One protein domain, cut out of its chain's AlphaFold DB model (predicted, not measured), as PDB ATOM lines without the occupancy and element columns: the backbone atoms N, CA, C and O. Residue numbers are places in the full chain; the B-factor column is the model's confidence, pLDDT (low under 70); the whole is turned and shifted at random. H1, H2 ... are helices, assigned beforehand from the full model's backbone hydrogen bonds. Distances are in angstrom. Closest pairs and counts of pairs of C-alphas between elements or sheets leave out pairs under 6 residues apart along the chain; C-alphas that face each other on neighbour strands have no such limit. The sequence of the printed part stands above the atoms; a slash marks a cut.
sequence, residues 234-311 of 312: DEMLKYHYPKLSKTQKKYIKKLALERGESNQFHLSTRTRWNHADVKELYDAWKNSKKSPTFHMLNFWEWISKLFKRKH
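AT A GLANCE: This is residues 234 to 311 of the 312 residues of an uncharacterized protein of Puccinia graminis f. sp. tritici (strain CRL 75-36-700-3 / race SCCL) (UniProt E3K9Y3). The longest helix, H4, reaches out as an arm, its residues 303 to 310 sticking out with His 311, from a small body where H2 and H3 cross nearly at right angles beside short H1. Loop 259 to 274 lies at the end away from H4. The printed part has 78 residues with four named helices, H1 to H4 in chain order, and no named strand: all helix. It is only just loose, close to compact, radius of gyration of the C-alphas 13.9 A, spanning 42 by 25 by 22 A.

IN THESE COORDINATES: H4, residues 292 to 310, runs 28.2 A to C-alpha 310 at (-62.610, -68.300, 22.842). H2 is residues 246 to 258, 18.5 A; H3, 275 to 287, 18.3 A; H1, 234 to 240, 10.1 A, from C-alpha 234 at (-42.520, -47.116, 19.602).

HOW THE PARTS SIT: H4 touches H2 with residues 294 to 298 alone, closest C-alphas Asn 298 and Thr 247, 6.7 A, at a shallow tilt of 27 degrees, opposite ways. H2 touches H3, about perpendicular at 78 degrees, closest C-alphas Ile 252 and Trp 285, 6.0 A. H1 only just touches H3, with 3 pairs of C-alphas within 8 A, closest Met 236 and Val 278, 7.1 A. H4 is apart from H1 and H3. Every O i to N i+4 pair is within hydrogen-bond range in H1, H2 and H3, and 14 of 15 in H4.

THE WHOLE: The farthest C-alphas, Gly 260 and His 311, are 43.1 A apart. The printed part has no cut; the link H2 to H3 is long. Residues 262 to 271 have pLDDT under 70.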
ATOM      1  N   ASP A 234     -41.847 -45.860  19.242       94.12
ATOM      2  CA  ASP A 234     -42.520 -47.116  19.602       94.12
ATOM      3  C   ASP A 234     -42.700 -47.309  21.106       94.12
ATOM      4  O   ASP A 234     -43.754 -47.770  21.559       94.12
ATOM      5  N   GLU A 235     -41.655 -46.979  21.857       95.19
ATOM      6  CA  GLU A 235     -41.604 -47.073  23.310       95.19
ATOM      7  C   GLU A 235     -42.558 -46.043  23.914       95.19
ATOM      8  O   GLU A 235     -43.418 -46.410  24.713       95.19
ATOM      9  N   MET A 236     -42.539 -44.805  23.416       95.19
ATOM     10  CA  MET A 236     -43.473 -43.749  23.813       95.19
ATOM     11  C   MET A 236     -44.933 -44.118  23.537       95.19
ATOM     12  O   MET A 236     -45.796 -43.981  24.407       95.19
ATOM     13  N   LEU A 237     -45.229 -44.638  22.340       95.56
ATOM     14  CA  LEU A 237     -46.576 -45.092  21.989       95.56
ATOM     15  C   LEU A 237     -47.009 -46.277  22.855       95.56
ATOM     16  O   LEU A 237     -48.178 -46.368  23.228       95.56
ATOM     17  N   LYS A 238     -46.095 -47.194  23.194       95.56
ATOM     18  CA  LYS A 238     -46.370 -48.300  24.124       95.56
ATOM     19  C   LYS A 238     -46.631 -47.785  25.543       95.56
ATOM     20  O   LYS A 238     -47.540 -48.294  26.195       95.56
ATOM     21  N   TYR A 239     -45.880 -46.784  25.991       95.44
ATOM     22  CA  TYR A 239     -45.957 -46.219  27.334       95.44
ATOM     23  C   TYR A 239     -47.247 -45.413  27.566       95.44
ATOM     24  O   TYR A 239     -47.980 -45.681  28.529       95.44
ATOM     25  N   HIS A 240     -47.556 -44.469  26.670       95.50
ATOM     26  CA  HIS A 240     -48.717 -43.579  26.791       95.50
ATOM     27  C   HIS A 240     -50.008 -44.185  26.241       95.50
ATOM     28  O   HIS A 240     -51.083 -43.958  26.793       95.50
ATOM     29  N   TYR A 241     -49.918 -45.002  25.188       96.25
ATOM     30  CA  TYR A 241     -51.084 -45.547  24.494       96.25
ATOM     31  C   TYR A 241     -51.004 -47.078  24.352       96.25
ATOM     32  O   TYR A 241     -51.069 -47.618  23.241       96.25
ATOM     33  N   PRO A 242     -50.932 -47.832  25.469       95.38
ATOM     34  CA  PRO A 242     -50.731 -49.286  25.448       95.38
ATOM     35  C   PRO A 242     -51.856 -50.054  24.737       95.38
ATOM     36  O   PRO A 242     -51.656 -51.183  24.292       95.38
ATOM     37  N   LYS A 243     -53.042 -49.444  24.602       95.31
ATOM     38  CA  LYS A 243     -54.208 -50.024  23.917       95.31
ATOM     39  C   LYS A 243     -54.112 -49.960  22.387       95.31
ATOM     40  O   LYS A 243     -54.944 -50.577  21.719       95.31
ATOM     41  N   LEU A 244     -53.127 -49.243  21.836       94.94
ATOM     42  CA  LEU A 244     -52.940 -49.136  20.394       94.94
ATOM     43  C   LEU A 244     -52.646 -50.492  19.762       94.94
ATOM     44  O   LEU A 244     -51.763 -51.239  20.195       94.94
ATOM     45  N   SER A 245     -53.364 -50.783  18.686       94.38
ATOM     46  CA  SER A 245     -53.111 -51.954  17.862       94.38
ATOM     47  C   SER A 245     -51.821 -51.811  17.044       94.38
ATOM     48  O   SER A 245     -51.288 -50.710  16.878       94.38
ATOM     49  N   LYS A 246     -51.302 -52.926  16.510       92.75
ATOM     50  CA  LYS A 246     -50.104 -52.902  15.653       92.75
ATOM     51  C   LYS A 246     -50.358 -52.058  14.402       92.75
ATOM     52  O   LYS A 246     -49.525 -51.224  14.052       92.75
ATOM     53  N   THR A 247     -51.531 -52.219  13.789       92.00
ATOM     54  CA  THR A 247     -51.957 -51.396  12.651       92.00
ATOM     55  C   THR A 247     -52.024 -49.914  13.020       92.00
ATOM     56  O   THR A 247     -51.449 -49.091  12.315       92.00
ATOM     57  N   GLN A 248     -52.638 -49.550  14.148       94.75
ATOM     58  CA  GLN A 248     -52.718 -48.145  14.566       94.75
ATOM     59  C   GLN A 248     -51.329 -47.521  14.769       94.75
ATOM     60  O   GLN A 248     -51.065 -46.445  14.232       94.75
ATOM     61  N   LYS A 249     -50.407 -48.223  15.446       95.38
ATOM     62  CA  LYS A 249     -49.012 -47.771  15.605       95.38
ATOM     63  C   LYS A 249     -48.317 -47.565  14.259       95.38
ATOM     64  O   LYS A 249     -47.636 -46.562  14.077       95.38
ATOM     65  N   LYS A 250     -48.524 -48.471  13.294       93.88
ATOM     66  CA  LYS A 250     -47.968 -48.347  11.934       93.88
ATOM     67  C   LYS A 250     -48.440 -47.067  11.235       93.88
ATOM     68  O   LYS A 250     -47.631 -46.394  10.607       93.88
ATOM     69  N   TYR A 251     -49.719 -46.715  11.356       94.12
ATOM     70  CA  TYR A 251     -50.255 -45.488  10.756       94.12
ATOM     71  C   TYR A 251     -49.768 -44.221  11.461       94.12
ATOM     72  O   TYR A 251     -49.461 -43.248  10.782       94.12
ATOM     73  N   ILE A 252     -49.649 -44.237  12.792       95.00
ATOM     74  CA  ILE A 252     -49.080 -43.111  13.547       95.00
ATOM     75  C   ILE A 252     -47.629 -42.857  13.117       95.00
ATOM     76  O   ILE A 252     -47.264 -41.726  12.824       95.00
ATOM     77  N   LYS A 253     -46.818 -43.914  12.977       93.56
ATOM     78  CA  LYS A 253     -45.454 -43.798  12.436       93.56
ATOM     79  C   LYS A 253     -45.424 -43.248  11.018       93.56
ATOM     80  O   LYS A 253     -44.584 -42.417  10.706       93.56
ATOM     81  N   LYS A 254     -46.327 -43.724  10.154       93.06
ATOM     82  CA  LYS A 254     -46.425 -43.226   8.780       93.06
ATOM     83  C   LYS A 254     -46.728 -41.726   8.772       93.06
ATOM     84  O   LYS A 254     -46.088 -40.999   8.028       93.06
ATOM     85  N   LEU A 255     -47.636 -41.274   9.638       93.25
ATOM     86  CA  LEU A 255     -47.952 -39.857   9.790       93.25
ATOM     87  C   LEU A 255     -46.739 -39.047  10.278       93.25
ATOM     88  O   LEU A 255     -46.485 -37.975   9.743       93.25
ATOM     89  N   ALA A 256     -45.966 -39.568  11.236       93.00
ATOM     90  CA  ALA A 256     -44.730 -38.922  11.695       93.00
ATOM     91  C   ALA A 256     -43.706 -38.760  10.558       93.00
ATOM     92  O   ALA A 256     -43.084 -37.711  10.416       93.00
ATOM     93  N   LEU A 257     -43.567 -39.783   9.703       90.81
ATOM     94  CA  LEU A 257     -42.716 -39.716   8.510       90.81
ATOM     95  C   LEU A 257     -43.225 -38.684   7.497       90.81
ATOM     96  O   LEU A 257     -42.432 -37.927   6.950       90.81
ATOM     97  N   GLU A 258     -44.538 -38.633   7.260       91.94
ATOM     98  CA  GLU A 258     -45.165 -37.663   6.349       91.94
ATOM     99  C   GLU A 258     -45.014 -36.212   6.835       91.94
ATOM    100  O   GLU A 258     -44.926 -35.303   6.015       91.94
ATOM    101  N   ARG A 259     -44.931 -35.990   8.153       90.94
ATOM    102  CA  ARG A 259     -44.655 -34.674   8.756       90.94
ATOM    103  C   ARG A 259     -43.187 -34.243   8.666       90.94
ATOM    104  O   ARG A 259     -42.860 -33.137   9.081       90.94
ATOM    105  N   GLY A 260     -42.299 -35.093   8.146       86.06
ATOM    106  CA  GLY A 260     -40.866 -34.805   8.094       86.06
ATOM    107  C   GLY A 260     -40.178 -34.871   9.461       86.06
ATOM    108  O   GLY A 260     -39.038 -34.438   9.589       86.06
ATOM    109  N   GLU A 261     -40.823 -35.452  10.478       76.75
ATOM    110  CA  GLU A 261     -40.268 -35.557  11.838       76.75
ATOM    111  C   GLU A 261     -39.119 -36.594  11.927       76.75
ATOM    112  O   GLU A 261     -38.530 -36.787  12.991       76.75
ATOM    113  N   SER A 262     -38.765 -37.270  10.820       65.88
ATOM    114  CA  SER A 262     -37.515 -38.039  10.671       65.88
ATOM    115  C   SER A 262     -37.270 -38.525   9.232       65.88
ATOM    116  O   SER A 262     -38.197 -38.674   8.437       65.88
ATOM    117  N   ASN A 263     -36.012 -38.866   8.924       56.88
ATOM    118  CA  ASN A 263     -35.651 -39.625   7.722       56.88
ATOM    119  C   ASN A 263     -36.264 -41.038   7.776       56.88
ATOM    120  O   ASN A 263     -36.257 -41.668   8.836       56.88
ATOM    121  N   GLN A 264     -36.723 -41.553   6.624       53.16
ATOM    122  CA  GLN A 264     -37.469 -42.820   6.439       53.16
ATOM    123  C   GLN A 264     -36.920 -44.059   7.176       53.16
ATOM    124  O   GLN A 264     -37.664 -45.015   7.391       53.16
ATOM    125  N   PHE A 265     -35.654 -44.046   7.591       53.69
ATOM    126  CA  PHE A 265     -34.963 -45.179   8.204       53.69
ATOM    127  C   PHE A 265     -34.780 -45.077   9.730       53.69
ATOM    128  O   PHE A 265     -34.406 -46.070  10.350       53.69
ATOM    129  N   HIS A 266     -35.061 -43.928  10.365       58.34
ATOM    130  CA  HIS A 266     -34.597 -43.664  11.739       58.34
ATOM    131  C   HIS A 266     -35.589 -42.917  12.652       58.34
ATOM    132  O   HIS A 266     -35.188 -42.084  13.464       58.34
ATOM    133  N   LEU A 267     -36.875 -43.296  12.647       64.62
ATOM    134  CA  LEU A 267     -37.800 -42.944  13.750       64.62
ATOM    135  C   LEU A 267     -37.304 -43.443  15.127       64.62
ATOM    136  O   LEU A 267     -37.810 -43.032  16.172       64.62
ATOM    137  N   SER A 268     -36.347 -44.371  15.122       57.56
ATOM    138  CA  SER A 268     -35.860 -45.103  16.282       57.56
ATOM    139  C   SER A 268     -34.453 -44.721  16.730       57.56
ATOM    140  O   SER A 268     -33.902 -45.485  17.498       57.56
ATOM    141  N   THR A 269     -33.798 -43.654  16.261       56.84
ATOM    142  CA  THR A 269     -32.398 -43.426  16.704       56.84
ATOM    143  C   THR A 269     -31.977 -41.984  16.948       56.84
ATOM    144  O   THR A 269     -30.958 -41.804  17.610       56.84
ATOM    145  N   ARG A 270     -32.709 -40.954  16.497       55.44
ATOM    146  CA  ARG A 270     -32.179 -39.575  16.593       55.44
ATOM    147  C   ARG A 270     -33.087 -38.508  17.190       55.44
ATOM    148  O   ARG A 270     -32.565 -37.563  17.771       55.44
ATOM    149  N   THR A 271     -34.405 -38.646  17.113       66.62
ATOM    150  CA  THR A 271     -35.321 -37.686  17.740       66.62
ATOM    151  C   THR A 271     -35.675 -38.140  19.151       66.62
ATOM    152  O   THR A 271     -36.232 -39.220  19.357       66.62
ATOM    153  N   ARG A 272     -35.314 -37.323  20.149       80.56
ATOM    154  CA  ARG A 272     -35.844 -37.457  21.508       80.56
ATOM    155  C   ARG A 272     -37.313 -37.060  21.452       80.56
ATOM    156  O   ARG A 272     -37.620 -35.882  21.336       80.56
ATOM    157  N   TRP A 273     -38.195 -38.048  21.501       87.94
ATOM    158  CA  TRP A 273     -39.630 -37.814  21.567       87.94
ATOM    159  C   TRP A 273     -40.005 -37.446  22.993       87.94
ATOM    160  O   TRP A 273     -39.768 -38.232  23.915       87.94
ATOM    161  N   ASN A 274     -40.600 -36.273  23.186       90.12
ATOM    162  CA  ASN A 274     -41.194 -35.923  24.470       90.12
ATOM    163  C   ASN A 274     -42.691 -36.308  24.493       90.12
ATOM    164  O   ASN A 274     -43.281 -36.713  23.489       90.12
ATOM    165  N   HIS A 275     -43.320 -36.232  25.669       90.56
ATOM    166  CA  HIS A 275     -44.734 -36.588  25.815       90.56
ATOM    167  C   HIS A 275     -45.662 -35.712  24.957       90.56
ATOM    168  O   HIS A 275     -46.637 -36.224  24.399       90.56
ATOM    169  N   ALA A 276     -45.366 -34.413  24.853       93.19
ATOM    170  CA  ALA A 276     -46.173 -33.455  24.110       93.19
ATOM    171  C   ALA A 276     -46.161 -33.764  22.609       93.19
ATOM    172  O   ALA A 276     -47.239 -33.866  22.027       93.19
ATOM    173  N   ASP A 277     -44.991 -34.043  22.025       91.94
ATOM    174  CA  ASP A 277     -44.857 -34.384  20.600       91.94
ATOM    175  C   ASP A 277     -45.678 -35.636  20.260       91.94
ATOM    176  O   ASP A 277     -46.458 -35.672  19.310       91.94
ATOM    177  N   VAL A 278     -45.561 -36.681  21.088       94.31
ATOM    178  CA  VAL A 278     -46.261 -37.953  20.859       94.31
ATOM    179  C   VAL A 278     -47.768 -37.793  21.057       94.31
ATOM    180  O   VAL A 278     -48.558 -38.454  20.376       94.31
ATOM    181  N   LYS A 279     -48.190 -36.921  21.978       95.94
ATOM    182  CA  LYS A 279     -49.599 -36.573  22.162       95.94
ATOM    183  C   LYS A 279     -50.142 -35.797  20.968       95.94
ATOM    184  O   LYS A 279     -51.204 -36.161  20.472       95.94
ATOM    185  N   GLU A 280     -49.418 -34.797  20.478       95.81
ATOM    186  CA  GLU A 280     -49.812 -34.035  19.294       95.81
ATOM    187  C   GLU A 280     -49.931 -34.946  18.067       95.81
ATOM    188  O   GLU A 280     -50.951 -34.934  17.374       95.81
ATOM    189  N   LEU A 281     -48.941 -35.813  17.850       95.62
ATOM    190  CA  LEU A 281     -48.944 -36.791  16.768       95.62
ATOM    191  C   LEU A 281     -50.134 -37.759  16.877       95.62
ATOM    192  O   LEU A 281     -50.782 -38.083  15.876       95.62
ATOM    193  N   TYR A 282     -50.445 -38.220  18.091       96.81
ATOM    194  CA  TYR A 282     -51.604 -39.076  18.340       96.81
ATOM    195  C   TYR A 282     -52.927 -38.352  18.058       96.81
ATOM    196  O   TYR A 282     -53.794 -38.915  17.383       96.81
ATOM    197  N   ASP A 283     -53.078 -37.114  18.528       96.81
ATOM    198  CA  ASP A 283     -54.273 -36.294  18.316       96.81
ATOM    199  C   ASP A 283     -54.457 -35.982  16.817       96.81
ATOM    200  O   ASP A 283     -55.552 -36.147  16.267       96.81
ATOM    201  N   ALA A 284     -53.372 -35.665  16.107       96.25
ATOM    202  CA  ALA A 284     -53.365 -35.485  14.659       96.25
ATOM    203  C   ALA A 284     -53.779 -36.759  13.909       96.25
ATOM    204  O   ALA A 284     -54.628 -36.716  13.016       96.25
ATOM    205  N   TRP A 285     -53.247 -37.918  14.301       96.38
ATOM    206  CA  TRP A 285     -53.654 -39.207  13.738       96.38
ATOM    207  C   TRP A 285     -55.120 -39.547  14.047       96.38
ATOM    208  O   TRP A 285     -55.834 -40.125  13.217       96.38
ATOM    209  N   LYS A 286     -55.612 -39.195  15.234       95.69
ATOM    210  CA  LYS A 286     -57.011 -39.414  15.611       95.69
ATOM    211  C   LYS A 286     -57.950 -38.586  14.733       95.69
ATOM    212  O   LYS A 286     -58.957 -39.133  14.273       95.69
ATOM    213  N   ASN A 287     -57.569 -37.346  14.434       96.31
ATOM    214  CA  ASN A 287     -58.339 -36.403  13.623       96.31
ATOM    215  C   ASN A 287     -58.126 -36.563  12.106       96.31
ATOM    216  O   ASN A 287     -58.896 -36.014  11.320       96.31
ATOM    217  N   SER A 288     -57.122 -37.328  11.670       95.25
ATOM    218  CA  SER A 288     -56.880 -37.549  10.243       95.25
ATOM    219  C   SER A 288     -57.990 -38.381   9.588       95.25
ATOM    220  O   SER A 288     -58.546 -39.321  10.181       95.25
ATOM    221  N   LYS A 289     -58.293 -38.046   8.325       93.88
ATOM    222  CA  LYS A 289     -59.183 -38.833   7.464       93.88
ATOM    223  C   LYS A 289     -58.522 -40.183   7.186       93.88
ATOM    224  O   LYS A 289     -57.523 -40.271   6.478       93.88
ATOM    225  N   LYS A 290     -59.072 -41.241   7.777       92.69
ATOM    226  CA  LYS A 290     -58.563 -42.608   7.639       92.69
ATOM    227  C   LYS A 290     -59.042 -43.202   6.321       92.69
ATOM    228  O   LYS A 290     -60.199 -43.042   5.943       92.69
ATOM    229  N   SER A 291     -58.156 -43.910   5.626       91.88
ATOM    230  CA  SER A 291     -58.538 -44.633   4.416       91.88
ATOM    231  C   SER A 291     -59.530 -45.762   4.749       91.88
ATOM    232  O   SER A 291     -59.451 -46.347   5.834       91.88
ATOM    233  N   PRO A 292     -60.420 -46.160   3.823       91.75
ATOM    234  CA  PRO A 292     -61.279 -47.336   4.015       91.75
ATOM    235  C   PRO A 292     -60.482 -48.604   4.365       91.75
ATOM    236  O   PRO A 292     -60.895 -49.401   5.208       91.75
ATOM    237  N   THR A 293     -59.279 -48.744   3.796       90.19
ATOM    238  CA  THR A 293     -58.343 -49.838   4.096       90.19
ATOM    239  C   THR A 293     -57.918 -49.876   5.564       90.19
ATOM    240  O   THR A 293     -57.807 -50.961   6.132       90.19
ATOM    241  N   PHE A 294     -57.747 -48.719   6.215       91.56
ATOM    242  CA  PHE A 294     -57.448 -48.654   7.647       91.56
ATOM    243  C   PHE A 294     -58.594 -49.236   8.481       91.56
ATOM    244  O   PHE A 294     -58.358 -50.049   9.376       91.56
ATOM    245  N   HIS A 295     -59.836 -48.842   8.182       91.19
ATOM    246  CA  HIS A 295     -61.009 -49.327   8.910       91.19
ATOM    247  C   HIS A 295     -61.174 -50.838   8.764       91.19
ATOM    248  O   HIS A 295     -61.412 -51.523   9.759       91.19
ATOM    249  N   MET A 296     -60.955 -51.360   7.555       90.81
ATOM    250  CA  MET A 296     -60.990 -52.794   7.287       90.81
ATOM    251  C   MET A 296     -59.913 -53.552   8.082       90.81
ATOM    252  O   MET A 296     -60.228 -54.537   8.744       90.81
ATOM    253  N   LEU A 297     -58.657 -53.086   8.079       90.94
ATOM    254  CA  LEU A 297     -57.573 -53.725   8.840       90.94
ATOM    255  C   LEU A 297     -57.830 -53.698  10.352       90.94
ATOM    256  O   LEU A 297     -57.633 -54.704  11.035       90.94
ATOM    257  N   ASN A 298     -58.309 -52.570  10.877       87.62
ATOM    258  CA  ASN A 298     -58.617 -52.435  12.298       87.62
ATOM    259  C   ASN A 298     -59.802 -53.329  12.715       87.62
ATOM    260  O   ASN A 298     -59.784 -53.931  13.789       87.62
ATOM    261  N   PHE A 299     -60.809 -53.467  11.845       91.50
ATOM    262  CA  PHE A 299     -61.922 -54.398  12.033       91.50
ATOM    263  C   PHE A 299     -61.445 -55.856  12.063       91.50
ATOM    264  O   PHE A 299     -61.791 -56.599  12.981       91.50
ATOM    265  N   TRP A 300     -60.578 -56.252  11.129       92.00
ATOM    266  CA  TRP A 300     -59.992 -57.595  11.099       92.00
ATOM    267  C   TRP A 300     -59.145 -57.915  12.331       92.00
ATOM    268  O   TRP A 300     -59.255 -59.009  12.889       92.00
ATOM    269  N   GLU A 301     -58.331 -56.970  12.804       91.44
ATOM    270  CA  GLU A 301     -57.578 -57.145  14.051       91.44
ATOM    271  C   GLU A 301     -58.505 -57.316  15.263       91.44
ATOM    272  O   GLU A 301     -58.217 -58.122  16.154       91.44
ATOM    273  N   TRP A 302     -59.619 -56.581  15.306       93.00
ATOM    274  CA  TRP A 302     -60.628 -56.726  16.354       93.00
ATOM    275  C   TRP A 302     -61.305 -58.104  16.310       93.00
ATOM    276  O   TRP A 302     -61.356 -58.783  17.340       93.00
ATOM    277  N   ILE A 303     -61.718 -58.567  15.126       91.31
ATOM    278  CA  ILE A 303     -62.267 -59.917  14.930       91.31
ATOM    279  C   ILE A 303     -61.261 -60.984  15.378       91.31
ATOM    280  O   ILE A 303     -61.602 -61.882  16.148       91.31
ATOM    281  N   SER A 304     -59.997 -60.876  14.957       90.75
ATOM    282  CA  SER A 304     -58.949 -61.831  15.339       90.75
ATOM    283  C   SER A 304     -58.771 -61.912  16.861       90.75
ATOM    284  O   SER A 304     -58.613 -63.001  17.419       90.75
ATOM    285  N   LYS A 305     -58.848 -60.772  17.563       91.50
ATOM    286  CA  LYS A 305     -58.798 -60.734  19.033       91.50
ATOM    287  C   LYS A 305     -59.996 -61.429  19.679       91.50
ATOM    288  O   LYS A 305     -59.806 -62.075  20.707       91.50
ATOM    289  N   LEU A 306     -61.195 -61.314  19.105       92.56
ATOM    290  CA  LEU A 306     -62.379 -62.018  19.608       92.56
ATOM    291  C   LEU A 306     -62.227 -63.536  19.501       92.56
ATOM    292  O   LEU A 306     -62.491 -64.234  20.477       92.56
ATOM    293  N   PHE A 307     -61.736 -64.046  18.369       94.75
ATOM    294  CA  PHE A 307     -61.517 -65.485  18.199       94.75
ATOM    295  C   PHE A 307     -60.460 -66.034  19.162       94.75
ATOM    296  O   PHE A 307     -60.678 -67.070  19.784       94.75
ATOM    297  N   LYS A 308     -59.358 -65.306  19.386       93.50
ATOM    298  CA  LYS A 308     -58.311 -65.725  20.339       93.50
ATOM    299  C   LYS A 308     -58.795 -65.839  21.786       93.50
ATOM    300  O   LYS A 308     -58.195 -66.581  22.552       93.50
ATOM    301  N   ARG A 309     -59.849 -65.111  22.176       92.38
ATOM    302  CA  ARG A 309     -60.418 -65.195  23.532       92.38
ATOM    303  C   ARG A 309     -61.258 -66.449  23.762       92.38
ATOM    304  O   ARG A 309     -61.429 -66.810  24.911       92.38
ATOM    305  N   LYS A 310     -61.779 -67.089  22.710       89.00
ATOM    306  CA  LYS A 310     -62.610 -68.300  22.842       89.00
ATOM    307  C   LYS A 310     -61.806 -69.598  22.970       89.00
ATOM    308  O   LYS A 310     -62.385 -70.625  23.283       89.00
ATOM    309  N   HIS A 311     -60.505 -69.553  22.694       83.00
ATOM    310  CA  HIS A 311     -59.608 -70.713  22.743       83.00
ATOM    311  C   HIS A 311     -58.692 -70.724  23.977       83.00
ATOM    312  O   HIS A 311     -57.737 -71.494  24.018       83.00
TER     313      HIS A 311